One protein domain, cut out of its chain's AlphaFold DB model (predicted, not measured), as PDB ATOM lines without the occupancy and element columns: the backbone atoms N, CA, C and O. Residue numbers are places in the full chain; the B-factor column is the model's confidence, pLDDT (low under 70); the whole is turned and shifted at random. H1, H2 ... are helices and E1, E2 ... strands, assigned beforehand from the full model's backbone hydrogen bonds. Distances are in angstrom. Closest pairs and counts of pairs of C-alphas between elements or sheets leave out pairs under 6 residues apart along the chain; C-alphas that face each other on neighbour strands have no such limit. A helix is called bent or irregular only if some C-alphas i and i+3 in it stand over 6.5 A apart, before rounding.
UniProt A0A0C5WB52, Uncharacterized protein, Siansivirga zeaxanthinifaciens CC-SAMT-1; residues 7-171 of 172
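AT A GLANCE: This is residues 7 to 171 of the 172 residues of an uncharacterized protein of Siansivirga zeaxanthinifaciens CC-SAMT-1 (UniProt A0A0C5WB52). A small three-stranded sheet has H3 along one face and the slanting H1 over the other, while H5, H6 and H7 form a helical end beyond the ends of E2 and E3, at residues 51 and 83. H4 packs at E3, and two long stretches without a named element, residues 17 to 38 and 98 to 123, run round the outside. The printed part has 165 residues, with seven named helices and three named strands in the order H1 E1 E2 H2 H3 E3 H4 H5 H6 H7; the class is mostly helix. The sheet, in the order E1 E2 E3, is mixed. The whole is compact, with a radius of gyration of the C-alphas of 16.6 A and spans of 50 by 36 by 24 A.

IN THESE COORDINATES: In the sheet, E1 is residues 39 to 41, E2 residues 46 to 51, 16.0 A long from C-alpha 46 at (42.798, -31.682, -94.134), and E3 residues 78 to 83, 16.4 A. H1, residues 7 to 16, begins with C-alpha 7 at (49.071, -23.432, -79.541) and is 15.4 A long. H2 is residues 54 to 57, H3 residues 59 to 74, 23.0 A, and H4 residues 90 to 97. H5 is residues 124 to 136, 18.4 A, and H6 residues 138 to 154, 24.7 A. H7, residues 165 to 170, ends with C-alpha 170 at (37.426, -48.515, -66.641). H6 and H7 are irregular: C-alphas 139 and 142 are 7.7 A apart, and C-alphas 166 and 169 are 7.8 A apart.

HOW THE PARTS SIT: E1 and E2 are an antiparallel hairpin, with N 41 and O 46 2.8 A apart, within hydrogen-bond range. E2 and E3 are parallel, with N 51 and O 82 at 2.8 A; E2, H2, H3 and E3 make a strand-helix-strand unit, two parallel neighbour strands joined through helices, with a right-handed crossover. H3 is on the sheet at a height of 10.4 A, along the strands, its closest C-alphas to E3 being Thr 69 and Val 79, 6.3 A. H1 is on the opposite face at 10.0 A. H4 and H5 only graze the sheet. H5 touches H2, the closest C-alphas being Tyr 56 and Gly 126, 3.8 A. H5 and H6 are close but not clearly touching, Leu 134 and Arg 141 having the closest C-alphas, 5.9 A, at a steep tilt of 51 degrees, opposite ways. H5 and H7 are near each other; H4 and H7 are apart. Every O i to N i+4 pair is within hydrogen-bond range in H3, H4 and H5; H1 has 5 of 6, H6 11 of 13 and H7 0 of 2, with 1 of 3 O i to N i+3 pairs, and H2 is too short for such a pair.

THE WHOLE: The C-alphas farthest apart, of Asn 30 and Asn 156, are 52.3 A apart. The printed part has no cut. The links H1 to E1 and H4 to H5 are long. The mean pLDDT of the printed part is 96.3, and no printed residue is under 70.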
ATOM      1  N   ARG A   7      47.985 -24.333 -79.126       88.62
ATOM      2  CA  ARG A   7      49.071 -23.432 -79.541       88.62
ATOM      3  C   ARG A   7      50.279 -24.178 -80.115       88.62
ATOM      4  O   ARG A   7      50.884 -23.698 -81.065       88.62
ATOM      5  N   LEU A   8      50.659 -25.305 -79.509       93.00
ATOM      6  CA  LEU A   8      51.812 -26.098 -79.953       93.00
ATOM      7  C   LEU A   8      51.477 -26.994 -81.147       93.00
ATOM      8  O   LEU A   8      52.388 -27.446 -81.831       93.00
ATOM      9  N   LEU A   9      50.191 -27.238 -81.419       95.19
ATOM     10  CA  LEU A   9      49.755 -28.065 -82.539       95.19
ATOM     11  C   LEU A   9      50.286 -27.535 -83.877       95.19
ATOM     12  O   LEU A   9      50.722 -28.335 -84.696       95.19
ATOM     13  N   GLY A  10      50.324 -26.217 -84.082       95.25
ATOM     14  CA  GLY A  10      50.883 -25.624 -85.302       95.25
ATOM     15  C   GLY A  10      52.354 -25.977 -85.530       95.25
ATOM     16  O   GLY A  10      52.718 -26.371 -86.636       95.25
ATOM     17  N   ASP A  11      53.174 -25.910 -84.478       95.19
ATOM     18  CA  ASP A  11      54.594 -26.279 -84.546       95.19
ATOM     19  C   ASP A  11      54.752 -27.770 -84.878       95.19
ATOM     20  O   ASP A  11      55.573 -28.143 -85.714       95.19
ATOM     21  N   VAL A  12      53.924 -28.628 -84.269       96.12
ATOM     22  CA  VAL A  12      53.920 -30.072 -84.547       96.12
ATOM     23  C   VAL A  12      53.509 -30.359 -85.989       96.12
ATOM     24  O   VAL A  12      54.159 -31.160 -86.653       96.12
ATOM     25  N   LEU A  13      52.471 -29.694 -86.498       97.19
ATOM     26  CA  LEU A  13      52.027 -29.862 -87.882       97.19
ATOM     27  C   LEU A  13      53.108 -29.432 -88.878       97.19
ATOM     28  O   LEU A  13      53.300 -30.124 -89.871       97.19
ATOM     29  N   GLY A  14      53.852 -28.360 -88.590       96.38
ATOM     30  CA  GLY A  14      54.985 -27.933 -89.416       96.38
ATOM     31  C   GLY A  14      56.151 -28.928 -89.425       96.38
ATOM     32  O   GLY A  14      56.876 -29.005 -90.412       96.38
ATOM     33  N   ILE A  15      56.322 -29.719 -88.359       96.38
ATOM     34  CA  ILE A  15      57.305 -30.809 -88.330       96.38
ATOM     35  C   ILE A  15      56.782 -32.026 -89.098       96.38
ATOM     36  O   ILE A  15      57.503 -32.564 -89.929       96.38
ATOM     37  N   VAL A  16      55.536 -32.437 -88.838       97.06
ATOM     38  CA  VAL A  16      54.933 -33.648 -89.424       97.06
ATOM     39  C   VAL A  16      54.663 -33.492 -90.926       97.06
ATOM     40  O   VAL A  16      54.735 -34.468 -91.673       97.06
ATOM     41  N   PHE A  17      54.378 -32.272 -91.383       97.25
ATOM     42  CA  PHE A  17      54.097 -31.938 -92.778       97.25
ATOM     43  C   PHE A  17      54.980 -30.769 -93.254       97.25
ATOM     44  O   PHE A  17      54.473 -29.678 -93.513       97.25
ATOM     45  N   PRO A  18      56.300 -30.970 -93.412       96.19
ATOM     46  CA  PRO A  18      57.243 -29.874 -93.661       96.19
ATOM     47  C   PRO A  18      57.013 -29.142 -94.992       96.19
ATOM     48  O   PRO A  18      57.356 -27.970 -95.120       96.19
ATOM     49  N   GLU A  19      56.392 -29.810 -95.967       96.69
ATOM     50  CA  GLU A  19      56.079 -29.249 -97.289       96.69
ATOM     51  C   GLU A  19      54.690 -28.586 -97.359       96.69
ATOM     52  O   GLU A  19      54.288 -28.102 -98.418       96.69
ATOM     53  N   HIS A  20      53.930 -28.571 -96.258       97.12
ATOM     54  CA  HIS A  20      52.560 -28.061 -96.227       97.12
ATOM     55  C   HIS A  20      52.378 -27.023 -95.119       97.12
ATOM     56  O   HIS A  20      52.374 -27.334 -93.930       97.12
ATOM     57  N   GLU A  21      52.138 -25.773 -95.510       96.31
ATOM     58  CA  GLU A  21      51.808 -24.714 -94.560       96.31
ATOM     59  C   GLU A  21      50.342 -24.837 -94.109       96.31
ATOM     60  O   GLU A  21      49.417 -24.863 -94.926       96.31
ATOM     61  N   PHE A  22      50.111 -24.921 -92.797       97.81
ATOM     62  CA  PHE A  22      48.761 -24.949 -92.236       97.81
ATOM     63  C   PHE A  22      48.260 -23.534 -91.938       97.81
ATOM     64  O   PHE A  22      48.908 -22.735 -91.264       97.81
ATOM     65  N   ILE A  23      47.043 -23.245 -92.386       97.75
ATOM     66  CA  ILE A  23      46.336 -21.994 -92.135       97.75
ATOM     67  C   ILE A  23      45.661 -22.083 -90.763       97.75
ATOM     68  O   ILE A  23      44.763 -22.903 -90.563       97.75
ATOM     69  N   HIS A  24      46.055 -21.200 -89.845       97.31
ATOM     70  CA  HIS A  24      45.547 -21.157 -88.471       97.31
ATOM     71  C   HIS A  24      44.419 -20.130 -88.269       97.31
ATOM     72  O   HIS A  24      44.534 -18.992 -88.733       97.31
ATOM     73  N   ASP A  25      43.350 -20.518 -87.562       96.12
ATOM     74  CA  ASP A  25      42.207 -19.672 -87.157       96.12
ATOM     75  C   ASP A  25      41.664 -18.759 -88.279       96.12
ATOM     76  O   ASP A  25      41.459 -17.547 -88.133       96.12
ATOM     77  N   ARG A  26      41.418 -19.331 -89.463       96.69
ATOM     78  CA  ARG A  26      40.787 -18.611 -90.585       96.69
ATOM     79  C   ARG A  26      39.525 -19.306 -91.052       96.69
ATOM     80  O   ARG A  26      39.453 -20.524 -91.120       96.69
ATOM     81  N   ILE A  27      38.538 -18.514 -91.471       96.56
ATOM     82  CA  ILE A  27      37.310 -19.029 -92.093       96.56
ATOM     83  C   ILE A  27      37.681 -19.804 -93.360       96.56
ATOM     84  O   ILE A  27      38.521 -19.340 -94.139       96.56
ATOM     85  N   VAL A  28      37.071 -20.973 -93.557       96.31
ATOM     86  CA  VAL A  28      37.214 -21.750 -94.794       96.31
ATOM     87  C   VAL A  28      36.397 -21.060 -95.897       96.31
ATOM     88  O   VAL A  28      35.192 -20.843 -95.697       96.31
ATOM     89  N   PRO A  29      37.004 -20.671 -97.033       94.81
ATOM     90  CA  PRO A  29      36.289 -20.021 -98.128       94.81
ATOM     91  C   PRO A  29      35.079 -20.841 -98.582       94.81
ATOM     92  O   PRO A  29      35.144 -22.062 -98.655       94.81
ATOM     93  N   ASN A  30      33.967 -20.170 -98.888       94.06
ATOM     94  CA  ASN A  30      32.727 -20.794 -99.380       94.06
ATOM     95  C   ASN A  30      32.074 -21.831 -98.443       94.06
ATOM     96  O   ASN A  30      31.141 -22.511 -98.855       94.06
ATOM     97  N   SER A  31      32.488 -21.921 -97.176       93.06
ATOM     98  CA  SER A  31      31.915 -22.877 -96.212       93.06
ATOM     99  C   SER A  31      30.501 -22.543 -95.733       93.06
ATOM    100  O   SER A  31      29.852 -23.358 -95.087       93.06
ATOM    101  N   GLY A  32      30.015 -21.326 -95.992       91.69
ATOM    102  CA  GLY A  32      28.714 -20.867 -95.497       91.69
ATOM    103  C   GLY A  32      28.656 -20.669 -93.974       91.69
ATOM    104  O   GLY A  32      27.601 -20.329 -93.446       91.69
ATOM    105  N   THR A  33      29.779 -20.827 -93.264       90.00
ATOM    106  CA  THR A  33      29.885 -20.644 -91.813       90.00
ATOM    107  C   THR A  33      30.946 -19.608 -91.453       90.00
ATOM    108  O   THR A  33      31.908 -19.377 -92.182       90.00
ATOM    109  N   ARG A  34      30.766 -18.953 -90.301       92.62
ATOM    110  CA  ARG A  34      31.774 -18.056 -89.704       92.62
ATOM    111  C   ARG A  34      32.706 -18.780 -88.734       92.62
ATOM    112  O   ARG A  34      33.623 -18.152 -88.206       92.62
ATOM    113  N   LYS A  35      32.440 -20.061 -88.458       91.81
ATOM    114  CA  LYS A  35      33.285 -20.890 -87.598       91.81
ATOM    115  C   LYS A  35      34.648 -21.071 -88.279       91.81
ATOM    116  O   LYS A  35      34.743 -21.100 -89.504       91.81
ATOM    117  N   ARG A  36      35.699 -21.144 -87.471       94.88
ATOM    118  CA  ARG A  36      37.085 -21.287 -87.917       94.88
ATOM    119  C   ARG A  36      37.608 -22.619 -87.377       94.88
ATOM    120  O   ARG A  36      37.278 -22.938 -86.230       94.88
ATOM    121  N   PRO A  37      38.248 -23.459 -88.203       96.19
ATOM    122  CA  PRO A  37      39.034 -24.569 -87.694       96.19
ATOM    123  C   PRO A  37      40.312 -24.047 -87.039       96.19
ATOM    124  O   PRO A  37      40.789 -22.972 -87.419       96.19
ATOM    125  N   ASP A  38      40.867 -24.824 -86.112       96.88
ATOM    126  CA  ASP A  38      42.142 -24.476 -85.480       96.88
ATOM    127  C   ASP A  38      43.248 -24.453 -86.536       96.88
ATOM    128  O   ASP A  38      43.921 -23.437 -86.699       96.88
ATOM    129  N   TYR A  39      43.367 -25.521 -87.328       98.12
ATOM    130  CA  TYR A  39      44.303 -25.603 -88.443       98.12
ATOM    131  C   TYR A  39      43.655 -26.256 -89.661       98.12
ATOM    132  O   TYR A  39      42.891 -27.218 -89.547       98.12
ATOM    133  N   ARG A  40      43.987 -25.762 -90.853       97.94
ATOM    134  CA  ARG A  40      43.634 -26.422 -92.114       97.94
ATOM    135  C   ARG A  40      44.774 -26.387 -93.114       97.94
ATOM    136  O   ARG A  40      45.542 -25.430 -93.133       97.94
ATOM    137  N   ASN A  41      44.808 -27.365 -93.999       98.31
ATOM    138  CA  ASN A  41      45.603 -27.319 -95.210       98.31
ATOM    139  C   ASN A  41      44.702 -27.673 -96.400       98.31
ATOM    140  O   ASN A  41      44.054 -28.721 -96.411       98.31
ATOM    141  N   ASP A  42      44.625 -26.755 -97.363       97.44
ATOM    142  CA  ASP A  42      43.699 -26.857 -98.491       97.44
ATOM    143  C   ASP A  42      44.226 -27.831 -99.567       97.44
ATOM    144  O   ASP A  42      43.427 -28.497-100.216       97.44
ATOM    145  N   ASP A  43      45.549 -28.007 -99.689       97.19
ATOM    146  CA  ASP A  43      46.159 -28.954-100.639       97.19
ATOM    147  C   ASP A  43      45.941 -30.414-100.215       97.19
ATOM    148  O   ASP A  43      45.648 -31.283-101.036       97.19
ATOM    149  N   LEU A  44      46.046 -30.682 -98.912       97.81
ATOM    150  CA  LEU A  44      45.800 -31.990 -98.303       97.81
ATOM    151  C   LEU A  44      44.311 -32.277 -98.085       97.81
ATOM    152  O   LEU A  44      43.968 -33.383 -97.662       97.81
ATOM    153  N   MET A  45      43.434 -31.288 -98.303       97.81
ATOM    154  CA  MET A  45      42.029 -31.331 -97.885       97.81
ATOM    155  C   MET A  45      41.898 -31.826 -96.434       97.81
ATOM    156  O   MET A  45      41.118 -32.726 -96.124       97.81
ATOM    157  N   LEU A  46      42.695 -31.253 -95.528       98.50
ATOM    158  CA  LEU A  46      42.798 -31.682 -94.134       98.50
ATOM    159  C   LEU A  46      42.475 -30.531 -93.182       98.50
ATOM    160  O   LEU A  46      42.993 -29.425 -93.317       98.50
ATOM    161  N   ILE A  47      41.653 -30.814 -92.179       98.50
ATOM    162  CA  ILE A  47      41.429 -29.954 -91.017       98.50
ATOM    163  C   ILE A  47      41.885 -30.704 -89.774       98.50
ATOM    164  O   ILE A  47      41.573 -31.884 -89.618       98.50
ATOM    165  N   VAL A  48      42.593 -30.006 -88.891       98.31
ATOM    166  CA  VAL A  48      43.044 -30.530 -87.603       98.31
ATOM    167  C   VAL A  48      42.513 -29.624 -86.497       98.31
ATOM    168  O   VAL A  48      42.735 -28.415 -86.522       98.31
ATOM    169  N   GLU A  49      41.785 -30.213 -85.554       97.69
ATOM    170  CA  GLU A  49      41.178 -29.530 -84.406       97.69
ATOM    171  C   GLU A  49      41.749 -30.117 -83.107       97.69
ATOM    172  O   GLU A  49      41.975 -31.330 -83.010       97.69
ATOM    173  N   PHE A  50      41.966 -29.272 -82.105       97.06
ATOM    174  CA  PHE A  50      42.374 -29.674 -80.764       97.06
ATOM    175  C   PHE A  50      41.170 -29.625 -79.817       97.06
ATOM    176  O   PHE A  50      40.670 -28.566 -79.441       97.06
ATOM    177  N   ASP A  51      40.714 -30.794 -79.377       96.19
ATOM    178  CA  ASP A  51      39.551 -30.918 -78.506       96.19
ATOM    179  C   ASP A  51      39.981 -30.714 -77.039       96.19
ATOM    180  O   ASP A  51      40.261 -31.678 -76.324       96.19
ATOM    181  N   GLY A  52      40.026 -29.454 -76.589       95.62
ATOM    182  CA  GLY A  52      40.143 -29.058 -75.176       95.62
ATOM    183  C   GLY A  52      38.985 -29.517 -74.266       95.62
ATOM    184  O   GLY A  52      37.992 -30.085 -74.719       95.62
ATOM    185  N   ASP A  53      39.066 -29.221 -72.963       95.81
ATOM    186  CA  ASP A  53      38.123 -29.718 -71.940       95.81
ATOM    187  C   ASP A  53      36.656 -29.343 -72.205       95.81
ATOM    188  O   ASP A  53      35.739 -30.134 -71.967       95.81
ATOM    189  N   LYS A  54      36.411 -28.149 -72.754       96.25
ATOM    190  CA  LYS A  54      35.055 -27.660 -73.051       96.25
ATOM    191  C   LYS A  54      34.293 -28.572 -74.010       96.25
ATOM    192  O   LYS A  54      33.068 -28.653 -73.918       96.25
ATOM    193  N   HIS A  55      35.006 -29.310 -74.856       95.88
ATOM    194  CA  HIS A  55      34.450 -30.287 -75.793       95.88
ATOM    195  C   HIS A  55      33.963 -31.580 -75.123       95.88
ATOM    196  O   HIS A  55      33.404 -32.449 -75.782       95.88
ATOM    197  N   TYR A  56      34.102 -31.677 -73.800       97.94
ATOM    198  CA  TYR A  56      33.561 -32.754 -72.971       97.94
ATOM    199  C   TYR A  56      32.583 -32.232 -71.899       97.94
ATOM    200  O   TYR A  56      31.872 -32.999 -71.255       97.94
ATOM    201  N   ARG A  57      32.495 -30.911 -71.703       97.12
ATOM    202  CA  ARG A  57      31.709 -30.300 -70.612       97.12
ATOM    203  C   ARG A  57      30.542 -29.456 -71.094       97.12
ATOM    204  O   ARG A  57      29.519 -29.373 -70.415       97.12
ATOM    205  N   GLU A  58      30.647 -28.856 -72.276       97.31
ATOM    206  CA  GLU A  58      29.649 -27.928 -72.803       97.31
ATOM    207  C   GLU A  58      28.876 -28.568 -73.967       97.31
ATOM    208  O   GLU A  58      29.398 -28.743 -75.066       97.31
ATOM    209  N   VAL A  59      27.588 -28.869 -73.761       95.75
ATOM    210  CA  VAL A  59      26.718 -29.470 -74.796       95.75
ATOM    211  C   VAL A  59      26.666 -28.623 -76.074       95.75
ATOM    212  O   VAL A  59      26.629 -29.160 -77.180       95.75
ATOM    213  N   SER A  60      26.676 -27.295 -75.941       95.69
ATOM    214  CA  SER A  60      26.683 -26.370 -77.080       95.69
ATOM    215  C   SER A  60      27.962 -26.474 -77.912       95.69
ATOM    216  O   SER A  60      27.896 -26.327 -79.134       95.69
ATOM    217  N   LYS A  61      29.110 -26.749 -77.279       94.44
ATOM    218  CA  LYS A  61      30.382 -26.980 -77.971       94.44
ATOM    219  C   LYS A  61      30.332 -28.294 -78.731       94.44
ATOM    220  O   LYS A  61      30.466 -28.243 -79.947       94.44
ATOM    221  N   ILE A  62      29.974 -29.387 -78.057       94.56
ATOM    222  CA  ILE A  62      29.851 -30.729 -78.655       94.56
ATOM    223  C   ILE A  62      28.978 -30.697 -79.919       94.56
ATOM    224  O   ILE A  62      29.413 -31.090 -80.998       94.56
ATOM    225  N   LYS A  63      27.771 -30.125 -79.833       94.06
ATOM    226  CA  LYS A  63      26.872 -30.020 -80.997       94.06
ATOM    227  C   LYS A  63      27.426 -29.127 -82.105       94.06
ATOM    228  O   LYS A  63      27.321 -29.442 -83.287       94.06
ATOM    229  N   SER A  64      28.040 -28.003 -81.735       92.25
ATOM    230  CA  SER A  64      28.650 -27.095 -82.707       92.25
ATOM    231  C   SER A  64      29.790 -27.763 -83.486       92.25
ATOM    232  O   SER A  64      30.039 -27.383 -84.633       92.25
ATOM    233  N   GLU A  65      30.496 -28.711 -82.878       91.06
ATOM    234  CA  GLU A  65      31.576 -29.473 -83.506       91.06
ATOM    235  C   GLU A  65      31.074 -30.519 -84.488       91.06
ATOM    236  O   GLU A  65      31.659 -30.659 -85.562       91.06
ATOM    237  N   GLU A  66      29.977 -31.204 -84.164       91.69
ATOM    238  CA  GLU A  66      29.296 -32.109 -85.094       91.69
ATOM    239  C   GLU A  66      28.888 -31.348 -86.365       91.69
ATOM    240  O   GLU A  66      29.214 -31.761 -87.477       91.69
ATOM    241  N   GLU A  67      28.285 -30.165 -86.208       93.12
ATOM    242  CA  GLU A  67      27.935 -29.287 -87.330       93.12
ATOM    243  C   GLU A  67      29.163 -28.836 -88.138       93.12
ATOM    244  O   GLU A  67      29.115 -28.836 -89.370       93.12
ATOM    245  N   LYS A  68      30.266 -28.443 -87.468       93.06
ATOM    246  CA  LYS A  68      31.532 -28.076 -88.143       93.06
ATOM    247  C   LYS A  68      32.058 -29.255 -88.956       93.06
ATOM    248  O   LYS A  68      32.396 -29.088 -90.123       93.06
ATOM    249  N   THR A  69      32.093 -30.434 -88.343       94.12
ATOM    250  CA  THR A  69      32.609 -31.659 -88.957       94.12
ATOM    251  C   THR A  69      31.806 -32.014 -90.200       94.12
ATOM    252  O   THR A  69      32.397 -32.225 -91.255       94.12
ATOM    253  N   ILE A  70      30.471 -31.993 -90.119       95.12
ATOM    254  CA  ILE A  70      29.588 -32.245 -91.267       95.12
ATOM    255  C   ILE A  70      29.815 -31.201 -92.367       95.12
ATOM    256  O   ILE A  70      29.979 -31.559 -93.532       95.12
ATOM    257  N   CYS A  71      29.853 -29.913 -92.005       96.00
ATOM    258  CA  CYS A  71      30.056 -28.818 -92.952       96.00
ATOM    259  C   CYS A  71      31.353 -28.993 -93.752       96.00
ATOM    260  O   CYS A  71      31.311 -28.994 -94.981       96.00
ATOM    261  N   TYR A  72      32.481 -29.202 -93.075       97.19
ATOM    262  CA  TYR A  72      33.770 -29.323 -93.751       97.19
ATOM    263  C   TYR A  72      33.948 -30.662 -94.469       97.19
ATOM    264  O   TYR A  72      34.523 -30.688 -95.556       97.19
ATOM    265  N   SER A  73      33.384 -31.750 -93.938       96.75
ATOM    266  CA  SER A  73      33.385 -33.046 -94.632       96.75
ATOM    267  C   SER A  73      32.627 -32.968 -95.959       96.75
ATOM    268  O   SER A  73      33.099 -33.479 -96.970       96.75
ATOM    269  N   ASN A  74      31.499 -32.248 -96.004       96.81
ATOM    270  CA  ASN A  74      30.752 -32.010 -97.246       96.81
ATOM    271  C   ASN A  74      31.525 -31.159 -98.265       96.81
ATOM    272  O   ASN A  74      31.236 -31.217 -99.457       96.81
ATOM    273  N   MET A  75      32.501 -30.373 -97.809       96.88
ATOM    274  CA  MET A  75      33.418 -29.629 -98.677       96.88
ATOM    275  C   MET A  75      34.603 -30.482 -99.155       96.88
ATOM    276  O   MET A  75      35.430 -29.989 -99.915       96.88
ATOM    277  N   GLY A  76      34.690 -31.743 -98.723       97.75
ATOM    278  CA  GLY A  76      35.749 -32.679 -99.089       97.75
ATOM    279  C   GLY A  76      36.921 -32.732 -98.111       97.75
ATOM    280  O   GLY A  76      37.867 -33.469 -98.375       97.75
ATOM    281  N   TYR A  77      36.885 -31.994 -96.995       98.38
ATOM    282  CA  TYR A  77      37.953 -32.068 -95.998       98.38
ATOM    283  C   TYR A  77      37.832 -33.331 -95.144       98.38
ATOM    284  O   TYR A  77      36.766 -33.632 -94.604       98.38
ATOM    285  N   ARG A  78      38.953 -34.012 -94.905       98.06
ATOM    286  CA  ARG A  78      39.091 -34.917 -93.761       98.06
ATOM    287  C   ARG A  78      39.253 -34.071 -92.500       98.06
ATOM    288  O   ARG A  78      40.145 -33.232 -92.432       98.06
ATOM    289  N   VAL A  79      38.416 -34.302 -91.491       97.75
ATOM    290  CA  VAL A  79      38.504 -33.612 -90.195       97.75
ATOM    291  C   VAL A  79      39.119 -34.554 -89.164       97.75
ATOM    292  O   VAL A  79      38.522 -35.564 -88.796       97.75
ATOM    293  N   VAL A  80      40.313 -34.212 -88.692       97.75
ATOM    294  CA  VAL A  80      41.042 -34.904 -87.627       97.75
ATOM    295  C   VAL A  80      40.909 -34.089 -86.346       97.75
ATOM    296  O   VAL A  80      41.075 -32.875 -86.354       97.75
ATOM    297  N   ARG A  81      40.593 -34.748 -85.232       97.06
ATOM    298  CA  ARG A  81      40.377 -34.090 -83.934       97.06
ATOM    299  C   ARG A  81      41.275 -34.730 -82.902       97.06
ATOM    300  O   ARG A  81      41.335 -35.954 -82.865       97.06
ATOM    301  N   ILE A  82      41.963 -33.965 -82.073       97.94
ATOM    302  CA  ILE A  82      42.942 -34.496 -81.121       97.94
ATOM    303  C   ILE A  82      42.476 -34.137 -79.710       97.94
ATOM    304  O   ILE A  82      42.530 -32.964 -79.348       97.94
ATOM    305  N   PRO A  83      41.985 -35.105 -78.914       97.88
ATOM    306  CA  PRO A  83      41.647 -34.874 -77.515       97.88
ATOM    307  C   PRO A  83      42.826 -34.341 -76.707       97.88
ATOM    308  O   PRO A  83      43.948 -34.807 -76.881       97.88
ATOM    309  N   TYR A  84      42.569 -33.447 -75.754       96.88
ATOM    310  CA  TYR A  84      43.618 -32.854 -74.914       96.88
ATOM    311  C   TYR A  84      44.418 -33.850 -74.055       96.88
ATOM    312  O   TYR A  84      45.494 -33.519 -73.570       96.88
ATOM    313  N   PHE A  85      43.911 -35.073 -73.878       97.75
ATOM    314  CA  PHE A  85      44.611 -36.179 -73.220       97.75
ATOM    315  C   PHE A  85      45.392 -37.074 -74.207       97.75
ATOM    316  O   PHE A  85      45.850 -38.155 -73.839       97.75
ATOM    317  N   VAL A  86      45.552 -36.665 -75.468       97.75
ATOM    318  CA  VAL A  86      46.311 -37.386 -76.499       97.75
ATOM    319  C   VAL A  86      47.481 -36.526 -76.980       97.75
ATOM    320  O   VAL A  86      47.301 -35.391 -77.408       97.75
ATOM    321  N   GLN A  87      48.692 -37.082 -76.920       96.94
ATOM    322  CA  GLN A  87      49.910 -36.508 -77.492       96.94
ATOM    323  C   GLN A  87      50.112 -36.960 -78.946       96.94
ATOM    324  O   GLN A  87      49.499 -37.935 -79.374       96.94
ATOM    325  N   ILE A  88      50.984 -36.266 -79.689       96.00
ATOM    326  CA  ILE A  88      51.462 -36.731 -80.997       96.00
ATOM    327  C   ILE A  88      52.745 -37.543 -80.798       96.00
ATOM    328  O   ILE A  88      53.795 -36.993 -80.474       96.00
ATOM    329  N   THR A  89      52.631 -38.849 -81.008       96.38
ATOM    330  CA  THR A  89      53.714 -39.837 -81.115       96.38
ATOM    331  C   THR A  89      53.696 -40.475 -82.513       96.38
ATOM    332  O   THR A  89      52.731 -40.254 -83.262       96.38
ATOM    333  N   PRO A  90      54.682 -41.312 -82.885       96.81
ATOM    334  CA  PRO A  90      54.647 -42.045 -84.152       96.81
ATOM    335  C   PRO A  90      53.355 -42.853 -84.349       96.81
ATOM    336  O   PRO A  90      52.724 -42.802 -85.406       96.81
ATOM    337  N   GLU A  91      52.884 -43.536 -83.304       96.50
ATOM    338  CA  GLU A  91      51.689 -44.376 -83.368       96.50
ATOM    339  C   GLU A  91      50.410 -43.556 -83.558       96.50
ATOM    340  O   GLU A  91      49.561 -43.918 -84.379       96.50
ATOM    341  N   THR A  92      50.263 -42.441 -82.832       97.38
ATOM    342  CA  THR A  92      49.099 -41.563 -83.018       97.38
ATOM    343  C   THR A  92      49.174 -40.781 -84.320       97.38
ATOM    344  O   THR A  92      48.131 -40.506 -84.897       97.38
ATOM    345  N   THR A  93      50.375 -40.454 -84.810       97.69
ATOM    346  CA  THR A  93      50.555 -39.794 -86.114       97.69
ATOM    347  C   THR A  93      50.032 -40.693 -87.221       97.69
ATOM    348  O   THR A  93      49.189 -40.263 -88.009       97.69
ATOM    349  N   ARG A  94      50.416 -41.975 -87.204       97.75
ATOM    350  CA  ARG A  94      49.875 -42.971 -88.130       97.75
ATOM    351  C   ARG A  94      48.359 -43.088 -88.026       97.75
ATOM    352  O   ARG A  94      47.680 -43.046 -89.043       97.75
ATOM    353  N   LEU A  95      47.817 -43.198 -86.812       97.56
ATOM    354  CA  LEU A  95      46.369 -43.315 -86.604       97.56
ATOM    355  C   LEU A  95      45.591 -42.086 -87.108       97.56
ATOM    356  O   LEU A  95      44.524 -42.230 -87.700       97.56
ATOM    357  N   LEU A  96      46.090 -40.880 -86.827       97.56
ATOM    358  CA  LEU A  96      45.400 -39.621 -87.121       97.56
ATOM    359  C   LEU A  96      45.535 -39.222 -88.588       97.56
ATOM    360  O   LEU A  96      44.582 -38.712 -89.181       97.56
ATOM    361  N   PHE A  97      46.716 -39.437 -89.162       97.06
ATOM    362  CA  PHE A  97      47.079 -38.862 -90.446       97.06
ATOM    363  C   PHE A  97      47.297 -39.886 -91.553       97.06
ATOM    364  O   PHE A  97      47.281 -39.467 -92.708       97.06
ATOM    365  N   ASP A  98      47.374 -41.183 -91.239       96.19
ATOM    366  CA  ASP A  98      47.786 -42.249 -92.168       96.19
ATOM    367  C   ASP A  98      49.193 -41.993 -92.742       96.19
ATOM    368  O   ASP A  98      49.456 -42.136 -93.934       96.19
ATOM    369  N   LEU A  99      50.094 -41.529 -91.869       95.12
ATOM    370  CA  LEU A  99      51.465 -41.142 -92.189       95.12
ATOM    371  C   LEU A  99      52.430 -41.698 -91.136       95.12
ATOM    372  O   LEU A  99      52.172 -41.594 -89.937       95.12
ATOM    373  N   GLU A 100      53.559 -42.244 -91.580       95.50
ATOM    374  CA  GLU A 100      54.670 -42.625 -90.703       95.50
ATOM    375  C   GLU A 100      55.581 -41.412 -90.459       95.50
ATOM    376  O   GLU A 100      56.065 -40.793 -91.407       95.50
ATOM    377  N   HIS A 101      55.826 -41.081 -89.190       95.44
ATOM    378  CA  HIS A 101      56.759 -40.034 -88.771       95.44
ATOM    379  C   HIS A 101      57.335 -40.381 -87.393       95.44
ATOM    380  O   HIS A 101      56.637 -40.938 -86.551       95.44
ATOM    381  N   ASP A 102      58.586 -40.016 -87.133       93.81
ATOM    382  CA  ASP A 102      59.305 -40.276 -85.877       93.81
ATOM    383  C   ASP A 102      59.153 -39.167 -84.814       93.81
ATOM    384  O   ASP A 102      59.882 -39.153 -83.821       93.81
ATOM    385  N   TYR A 103      58.209 -38.233 -84.992       92.94
ATOM    386  CA  TYR A 103      58.046 -37.114 -84.065       92.94
ATOM    387  C   TYR A 103      57.525 -37.609 -82.712       92.94
ATOM    388  O   TYR A 103      56.539 -38.343 -82.634       92.94
ATOM    389  N   THR A 104      58.163 -37.141 -81.645       90.88
ATOM    390  CA  THR A 104      57.740 -37.327 -80.256       90.88
ATOM    391  C   THR A 104      58.057 -36.063 -79.462       90.88
ATOM    392  O   THR A 104      59.039 -35.370 -79.738       90.88
ATOM    393  N   ASN A 105      57.231 -35.759 -78.462       87.31
ATOM    394  CA  ASN A 105      57.510 -34.723 -77.467       87.31
ATOM    395  C   ASN A 105      57.899 -35.297 -76.089       87.31
ATOM    396  O   ASN A 105      58.104 -34.519 -75.158       87.31
ATOM    397  N   ASP A 106      58.005 -36.626 -75.981       87.62
ATOM    398  CA  ASP A 106      58.313 -37.411 -74.774       87.62
ATOM    399  C   ASP A 106      57.325 -37.226 -73.604       87.62
ATOM    400  O   ASP A 106      57.617 -37.615 -72.471       87.62
ATOM    401  N   TYR A 107      56.140 -36.659 -73.858       92.31
ATOM    402  CA  TYR A 107      55.070 -36.573 -72.864       92.31
ATOM    403  C   TYR A 107      54.147 -37.795 -72.936       92.31
ATOM    404  O   TYR A 107      53.798 -38.236 -74.033       92.31
ATOM    405  N   PRO A 108      53.696 -38.328 -71.786       94.25
ATOM    406  CA  PRO A 108      52.757 -39.439 -71.784       94.25
ATOM    407  C   PRO A 108      51.367 -39.004 -72.267       94.25
ATOM    408  O   PRO A 108      50.970 -37.843 -72.143       94.25
ATOM    409  N   HIS A 109      50.597 -39.958 -72.792       97.69
ATOM    410  CA  HIS A 109      49.163 -39.762 -73.005       97.69
ATOM    411  C   HIS A 109      48.418 -39.745 -71.663       97.69
ATOM    412  O   HIS A 109      48.874 -40.317 -70.674       97.69
ATOM    413  N   GLY A 110      47.230 -39.148 -71.650       97.75
ATOM    414  CA  GLY A 110      46.357 -39.089 -70.486       97.75
ATOM    415  C   GLY A 110      46.217 -37.697 -69.870       97.75
ATOM    416  O   GLY A 110      46.529 -36.679 -70.487       97.75
ATOM    417  N   PHE A 111      45.714 -37.651 -68.638       97.12
ATOM    418  CA  PHE A 111      45.416 -36.416 -67.904       97.12
ATOM    419  C   PHE A 111      46.655 -35.916 -67.149       97.12
ATOM    420  O   PHE A 111      46.724 -35.983 -65.926       97.12
ATOM    421  N   ILE A 112      47.659 -35.460 -67.893       90.38
ATOM    422  CA  ILE A 112      49.013 -35.192 -67.377       90.38
ATOM    423  C   ILE A 112      49.180 -33.839 -66.673       90.38
ATOM    424  O   ILE A 112      50.061 -33.692 -65.830       90.38
ATOM    425  N   ASP A 113      48.343 -32.851 -66.991       90.12
ATOM    426  CA  ASP A 113      48.371 -31.546 -66.328       90.12
ATOM    427  C   ASP A 113      47.731 -31.641 -64.935       90.12
ATOM    428  O   ASP A 113      46.712 -32.315 -64.760       90.12
ATOM    429  N   GLU A 114      48.313 -30.993 -63.922       87.88
ATOM    430  CA  GLU A 114      47.786 -31.019 -62.550       87.88
ATOM    431  C   GLU A 114      46.340 -30.501 -62.494       87.88
ATOM    432  O   GLU A 114      45.493 -31.144 -61.871       87.88
ATOM    433  N   GLY A 115      46.055 -29.423 -63.230       90.88
ATOM    434  CA  GLY A 115      44.744 -28.791 -63.360       90.88
ATOM    435  C   GLY A 115      43.904 -29.314 -64.526       90.88
ATOM    436  O   GLY A 115      42.914 -28.671 -64.885       90.88
ATOM    437  N   ALA A 116      44.271 -30.451 -65.129       94.94
ATOM    438  CA  ALA A 116      43.452 -31.087 -66.152       94.94
ATOM    439  C   ALA A 116      42.042 -31.347 -65.612       94.94
ATOM    440  O   ALA A 116      41.875 -31.973 -64.566       94.94
ATOM    441  N   ILE A 117      41.025 -30.929 -66.367       97.62
ATOM    442  CA  ILE A 117      39.655 -31.382 -66.129       97.62
ATOM    443  C   ILE A 117      39.631 -32.903 -66.270       97.62
ATOM    444  O   ILE A 117      40.179 -33.452 -67.231       97.62
ATOM    445  N   LEU A 118      38.994 -33.568 -65.314       98.25
ATOM    446  CA  LEU A 118      38.896 -35.020 -65.255       98.25
ATOM    447  C   LEU A 118      37.503 -35.487 -65.697       98.25
ATOM    448  O   LEU A 118      36.558 -34.691 -65.690       98.25
ATOM    449  N   PRO A 119      37.339 -36.771 -66.063       98.44
ATOM    450  CA  PRO A 119      36.051 -37.277 -66.521       98.44
ATOM    451  C   PRO A 119      34.881 -37.058 -65.553       98.44
ATOM    452  O   PRO A 119      33.748 -36.968 -66.009       98.44
ATOM    453  N   CYS A 120      35.110 -36.937 -64.240       98.06
ATOM    454  CA  CYS A 120      34.053 -36.614 -63.267       98.06
ATOM    455  C   CYS A 120      33.331 -35.287 -63.557       98.06
ATOM    456  O   CYS A 120      32.171 -35.142 -63.183       98.06
ATOM    457  N   ASP A 121      33.989 -34.347 -64.243       98.19
ATOM    458  CA  ASP A 121      33.431 -33.042 -64.615       98.19
ATOM    459  C   ASP A 121      32.810 -33.023 -66.021       98.19
ATOM    460  O   ASP A 121      32.319 -31.980 -66.474       98.19
ATOM    461  N   PHE A 122      32.850 -34.141 -66.751       98.38
ATOM    462  CA  PHE A 122      32.242 -34.234 -68.075       98.38
ATOM    463  C   PHE A 122      30.723 -34.351 -67.958       98.38
ATOM    464  O   PHE A 122      30.188 -34.963 -67.036       98.38
ATOM    465  N   ASN A 123      30.007 -33.790 -68.934       97.38
ATOM    466  CA  ASN A 123      28.572 -34.044 -69.051       97.38
ATOM    467  C   ASN A 123      28.321 -35.406 -69.732       97.38
ATOM    468  O   ASN A 123      29.233 -35.991 -70.306       97.38
ATOM    469  N   GLU A 124      27.077 -35.889 -69.741       97.50
ATOM    470  CA  GLU A 124      26.717 -37.197 -70.326       97.50
ATOM    471  C   GLU A 124      27.150 -37.380 -71.796       97.50
ATOM    472  O   GLU A 124      27.616 -38.452 -72.200       97.50
ATOM    473  N   LEU A 125      27.047 -36.323 -72.612       97.62
ATOM    474  CA  LEU A 125      27.531 -36.360 -73.997       97.62
ATOM    475  C   LEU A 125      29.062 -36.396 -74.049       97.62
ATOM    476  O   LEU A 125      29.631 -37.094 -74.884       97.62
ATOM    477  N   GLY A 126      29.726 -35.688 -73.140       98.06
ATOM    478  CA  GLY A 126      31.172 -35.715 -72.969       98.06
ATOM    479  C   GLY A 126      31.700 -37.069 -72.523       98.06
ATOM    480  O   GLY A 126      32.703 -37.522 -73.061       98.06
ATOM    481  N   ILE A 127      31.006 -37.762 -71.618       98.50
ATOM    482  CA  ILE A 127      31.331 -39.142 -71.234       98.50
ATOM    483  C   ILE A 127      31.207 -40.072 -72.438       98.50
ATOM    484  O   ILE A 127      32.124 -40.840 -72.723       98.50
ATOM    485  N   SER A 128      30.115 -39.952 -73.195       98.12
ATOM    486  CA  SER A 128      29.922 -40.737 -74.420       98.12
ATOM    487  C   SER A 128      31.037 -40.475 -75.440       98.12
ATOM    488  O   SER A 128      31.609 -41.412 -75.999       98.12
ATOM    489  N   LYS A 129      31.403 -39.202 -75.647       98.00
ATOM    490  CA  LYS A 129      32.521 -38.805 -76.512       98.00
ATOM    491  C   LYS A 129      33.858 -39.346 -76.004       98.00
ATOM    492  O   LYS A 129      34.597 -39.923 -76.790       98.00
ATOM    493  N   PHE A 130      34.140 -39.233 -74.708       98.50
ATOM    494  CA  PHE A 130      35.358 -39.749 -74.089       98.50
ATOM    495  C   PHE A 130      35.510 -41.261 -74.284       98.50
ATOM    496  O   PHE A 130      36.575 -41.716 -74.689       98.50
ATOM    497  N   LEU A 131      34.444 -42.040 -74.075       98.56
ATOM    498  CA  LEU A 131      34.457 -43.485 -74.326       98.56
ATOM    499  C   LEU A 131      34.702 -43.809 -75.808       98.56
ATOM    500  O   LEU A 131      35.462 -44.726 -76.120       98.56
ATOM    501  N   ASN A 132      34.111 -43.040 -76.728       98.19
ATOM    502  CA  ASN A 132      34.378 -43.182 -78.160       98.19
ATOM    503  C   ASN A 132      35.830 -42.842 -78.511       98.19
ATOM    504  O   ASN A 132      36.448 -43.561 -79.295       98.19
ATOM    505  N   ASP A 133      36.394 -41.790 -77.917       98.31
ATOM    506  CA  ASP A 133      37.797 -41.428 -78.099       98.31
ATOM    507  C   ASP A 133      38.723 -42.510 -77.503       98.31
ATOM    508  O   ASP A 133      39.672 -42.914 -78.167       98.31
ATOM    509  N   LEU A 134      38.412 -43.097 -76.338       98.38
ATOM    510  CA  LEU A 134      39.157 -44.247 -75.797       98.38
ATOM    511  C   LEU A 134      39.161 -45.456 -76.743       98.38
ATOM    512  O   LEU A 134      40.182 -46.136 -76.850       98.38
ATOM    513  N   ASN A 135      38.044 -45.722 -77.424       98.38
ATOM    514  CA  ASN A 135      37.969 -46.778 -78.438       98.38
ATOM    515  C   ASN A 135      38.767 -46.405 -79.693       98.38
ATOM    516  O   ASN A 135      39.498 -47.231 -80.229       98.38
ATOM    517  N   ARG A 136      38.674 -45.151 -80.154       98.06
ATOM    518  CA  ARG A 136      39.427 -44.673 -81.323       98.06
ATOM    519  C   ARG A 136      40.935 -44.751 -81.095       98.06
ATOM    520  O   ARG A 136      41.678 -45.076 -82.013       98.06
ATOM    521  N   PHE A 137      41.371 -44.472 -79.873       98.12
ATOM    522  CA  PHE A 137      42.764 -44.498 -79.445       98.12
ATOM    523  C   PHE A 137      43.119 -45.777 -78.671       98.12
ATOM    524  O   PHE A 137      43.927 -45.738 -77.743       98.12
ATOM    525  N   GLU A 138      42.556 -46.926 -79.065       98.00
ATOM    526  CA  GLU A 138      42.782 -48.218 -78.400       98.00
ATOM    527  C   GLU A 138      44.278 -48.534 -78.204       98.00
ATOM    528  O   GLU A 138      44.688 -48.982 -77.132       98.00
ATOM    529  N   ILE A 139      45.109 -48.189 -79.194       97.75
ATOM    530  CA  ILE A 139      46.571 -48.378 -79.184       97.75
ATOM    531  C   ILE A 139      47.281 -47.727 -77.982       97.75
ATOM    532  O   ILE A 139      48.283 -48.251 -77.498       97.75
ATOM    533  N   ILE A 140      46.745 -46.622 -77.456       97.75
ATOM    534  CA  ILE A 140      47.287 -45.883 -76.301       97.75
ATOM    535  C   ILE A 140      46.335 -45.905 -75.099       97.75
ATOM    536  O   ILE A 140      46.607 -45.270 -74.078       97.75
ATOM    537  N   ARG A 141      45.230 -46.658 -75.177       98.06
ATOM    538  CA  ARG A 141      44.200 -46.717 -74.131       98.06
ATOM    539  C   ARG A 141      44.793 -47.062 -72.770       98.06
ATOM    540  O   ARG A 141      44.426 -46.447 -71.777       98.06
ATOM    541  N   HIS A 142      45.737 -47.999 -72.720       97.62
ATOM    542  CA  HIS A 142      46.397 -48.391 -71.473       97.62
ATOM    543  C   HIS A 142      47.114 -47.218 -70.782       97.62
ATOM    544  O   HIS A 142      47.050 -47.123 -69.561       97.62
ATOM    545  N   GLN A 143      47.728 -46.303 -71.541       97.81
ATOM    546  CA  GLN A 143      48.408 -45.122 -70.998       97.81
ATOM    547  C   GLN A 143      47.401 -44.110 -70.447       97.81
ATOM    548  O   GLN A 143      47.564 -43.608 -69.337       97.81
ATOM    549  N   ILE A 144      46.299 -43.883 -71.171       98.44
ATOM    550  CA  ILE A 144      45.225 -42.996 -70.706       98.44
ATOM    551  C   ILE A 144      44.625 -43.541 -69.401       98.44
ATOM    552  O   ILE A 144      44.525 -42.808 -68.420       98.44
ATOM    553  N   ILE A 145      44.296 -44.836 -69.346       98.38
ATOM    554  CA  ILE A 145      43.751 -45.481 -68.140       98.38
ATOM    555  C   ILE A 145      44.768 -45.469 -66.989       98.38
ATOM    556  O   ILE A 145      44.388 -45.269 -65.837       98.38
ATOM    557  N   HIS A 146      46.061 -45.635 -67.281       97.94
ATOM    558  CA  HIS A 146      47.116 -45.498 -66.280       97.94
ATOM    559  C   HIS A 146      47.128 -44.095 -65.657       97.94
ATOM    560  O   HIS A 146      47.051 -43.993 -64.435       97.94
ATOM    561  N   SER A 147      47.077 -43.035 -66.472       98.06
ATOM    562  CA  SER A 147      47.017 -41.653 -65.964       98.06
ATOM    563  C   SER A 147      45.789 -41.388 -65.078       98.06
ATOM    564  O   SER A 147      45.856 -40.637 -64.109       98.06
ATOM    565  N   ILE A 148      44.654 -42.041 -65.364       98.25
ATOM    566  CA  ILE A 148      43.447 -41.950 -64.535       98.25
ATOM    567  C   ILE A 148      43.700 -42.591 -63.168       98.25
ATOM    568  O   ILE A 148      43.346 -42.004 -62.146       98.25
ATOM    569  N   ARG A 149      44.349 -43.763 -63.122       97.88
ATOM    570  CA  ARG A 149      44.725 -44.411 -61.855       97.88
ATOM    571  C   ARG A 149      45.687 -43.543 -61.040       97.88
ATOM    572  O   ARG A 149      45.502 -43.425 -59.831       97.88
ATOM    573  N   GLU A 150      46.645 -42.884 -61.687       97.31
ATOM    574  CA  GLU A 150      47.537 -41.921 -61.023       97.31
ATOM    575  C   GLU A 150      46.763 -40.723 -60.455       97.31
ATOM    576  O   GLU A 150      46.980 -40.331 -59.307       97.31
ATOM    577  N   LYS A 151      45.792 -40.181 -61.203       97.56
ATOM    578  CA  LYS A 151      44.914 -39.110 -60.709       97.56
ATOM    579  C   LYS A 151      44.064 -39.548 -59.520       97.56
ATOM    580  O   LYS A 151      43.873 -38.744 -58.610       97.56
ATOM    581  N   ILE A 152      43.591 -40.795 -59.487       97.69
ATOM    582  CA  ILE A 152      42.855 -41.342 -58.333       97.69
ATOM    583  C   ILE A 152      43.768 -41.371 -57.104       97.69
ATOM    584  O   ILE A 152      43.391 -40.860 -56.051       97.69
ATOM    585  N   GLN A 153      44.995 -41.882 -57.246       96.88
ATOM    586  CA  GLN A 153      45.976 -41.909 -56.155       96.88
ATOM    587  C   GLN A 153      46.308 -40.499 -55.647       96.88
ATOM    588  O   GLN A 153      46.319 -40.267 -54.438       96.88
ATOM    589  N   ALA A 154      46.502 -39.541 -56.559       95.94
ATOM    590  CA  ALA A 154      46.754 -38.140 -56.222       95.94
ATOM    591  C   ALA A 154      45.566 -37.466 -55.508       95.94
ATOM    592  O   ALA A 154      45.762 -36.542 -54.722       95.94
ATOM    593  N   ASN A 155      44.340 -37.952 -55.725       94.81
ATOM    594  CA  ASN A 155      43.121 -37.492 -55.057       94.81
ATOM    595  C   ASN A 155      42.783 -38.324 -53.806       94.81
ATOM    596  O   ASN A 155      41.616 -38.562 -53.510       94.81
ATOM    597  N   ASN A 156      43.792 -38.782 -53.056       96.50
ATOM    598  CA  ASN A 156      43.624 -39.596 -51.840       96.50
ATOM    599  C   ASN A 156      42.833 -40.901 -52.054       96.50
ATOM    600  O   ASN A 156      42.235 -41.426 -51.117       96.50
ATOM    601  N   ASN A 157      42.861 -41.446 -53.272       96.00
ATOM    602  CA  ASN A 157      42.063 -42.596 -53.704       96.00
ATOM    603  C   ASN A 157      40.537 -42.357 -53.729       96.00
ATOM    604  O   ASN A 157      39.774 -43.321 -53.772       96.00
ATOM    605  N   GLU A 158      40.081 -41.099 -53.752       97.00
ATOM    606  CA  GLU A 158      38.669 -40.738 -53.955       97.00
ATOM    607  C   GLU A 158      38.326 -40.806 -55.457       97.00
ATOM    608  O   GLU A 158      38.505 -39.842 -56.206       97.00
ATOM    609  N   ILE A 159      37.870 -41.974 -55.925       97.75
ATOM    610  CA  ILE A 159      37.602 -42.253 -57.348       97.75
ATOM    611  C   ILE A 159      36.571 -41.301 -57.969       97.75
ATOM    612  O   ILE A 159      36.699 -40.921 -59.133       97.75
ATOM    613  N   GLU A 160      35.583 -40.863 -57.196       97.12
ATOM    614  CA  GLU A 160      34.529 -39.932 -57.600       97.12
ATOM    615  C   GLU A 160      35.049 -38.532 -57.957       97.12
ATOM    616  O   GLU A 160      34.365 -37.796 -58.668       97.12
ATOM    617  N   ARG A 161      36.270 -38.180 -57.526       96.81
ATOM    618  CA  ARG A 161      36.962 -36.949 -57.946       96.81
ATOM    619  C   ARG A 161      37.658 -37.063 -59.297       96.81
ATOM    620  O   ARG A 161      38.298 -36.111 -59.730       96.81
ATOM    621  N   VAL A 162      37.591 -38.229 -59.936       98.06
ATOM    622  CA  VAL A 162      38.273 -38.499 -61.208       98.06
ATOM    623  C   VAL A 162      37.313 -39.087 -62.230       98.06
ATOM    624  O   VAL A 162      37.284 -38.635 -63.372       98.06
ATOM    625  N   LEU A 163      36.506 -40.070 -61.832       98.25
ATOM    626  CA  LEU A 163      35.552 -40.762 -62.692       98.25
ATOM    627  C   LEU A 163      34.136 -40.667 -62.117       98.25
ATOM    628  O   LEU A 163      33.930 -40.976 -60.938       98.25
ATOM    629  N   PRO A 164      33.124 -40.339 -62.941       97.62
ATOM    630  CA  PRO A 164      31.748 -40.485 -62.517       97.62
ATOM    631  C   PRO A 164      31.397 -41.977 -62.400       97.62
ATOM    632  O   PRO A 164      31.989 -42.808 -63.100       97.62
ATOM    633  N   PRO A 165      30.402 -42.337 -61.566       96.75
ATOM    634  CA  PRO A 165      30.047 -43.732 -61.294       96.75
ATOM    635  C   PRO A 165      29.813 -44.593 -62.543       96.75
ATOM    636  O   PRO A 165      30.147 -45.774 -62.548       96.75
ATOM    637  N   SER A 166      29.283 -44.006 -63.620       96.69
ATOM    638  CA  SER A 166      28.953 -44.705 -64.869       96.69
ATOM    639  C   SER A 166      30.153 -45.315 -65.598       96.69
ATOM    640  O   SER A 166      29.958 -46.224 -66.404       96.69
ATOM    641  N   ILE A 167      31.379 -44.853 -65.325       97.56
ATOM    642  CA  ILE A 167      32.595 -45.318 -66.014       97.56
ATOM    643  C   ILE A 167      33.718 -45.749 -65.063       97.56
ATOM    644  O   ILE A 167      34.855 -45.910 -65.499       97.56
ATOM    645  N   GLN A 168      33.431 -45.966 -63.777       97.50
ATOM    646  CA  GLN A 168      34.447 -46.426 -62.816       97.50
ATOM    647  C   GLN A 168      35.023 -47.803 -63.172       97.50
ATOM    648  O   GLN A 168      36.208 -48.032 -62.964       97.50
ATOM    649  N   SER A 169      34.242 -48.653 -63.845       96.50
ATOM    650  CA  SER A 169      34.699 -49.961 -64.342       96.50
ATOM    651  C   SER A 169      35.868 -49.906 -65.333       96.50
ATOM    652  O   SER A 169      36.463 -50.930 -65.654       96.50
ATOM    653  N   LEU A 170      36.231 -48.715 -65.824       96.31
ATOM    654  CA  LEU A 170      37.426 -48.515 -66.641       96.31
ATOM    655  C   LEU A 170      38.737 -48.790 -65.892       96.31
ATOM    656  O   LEU A 170      39.748 -49.053 -66.548       96.31
ATOM    657  N   VAL A 171      38.746 -48.671 -64.561       95.31
ATOM    658  CA  VAL A 171      39.963 -48.801 -63.741       95.31
ATOM    659  C   VAL A 171      39.984 -50.031 -62.840       95.31
ATOM    660  O   VAL A 171      41.014 -50.234 -62.188       95.31
TER     661      VAL A 171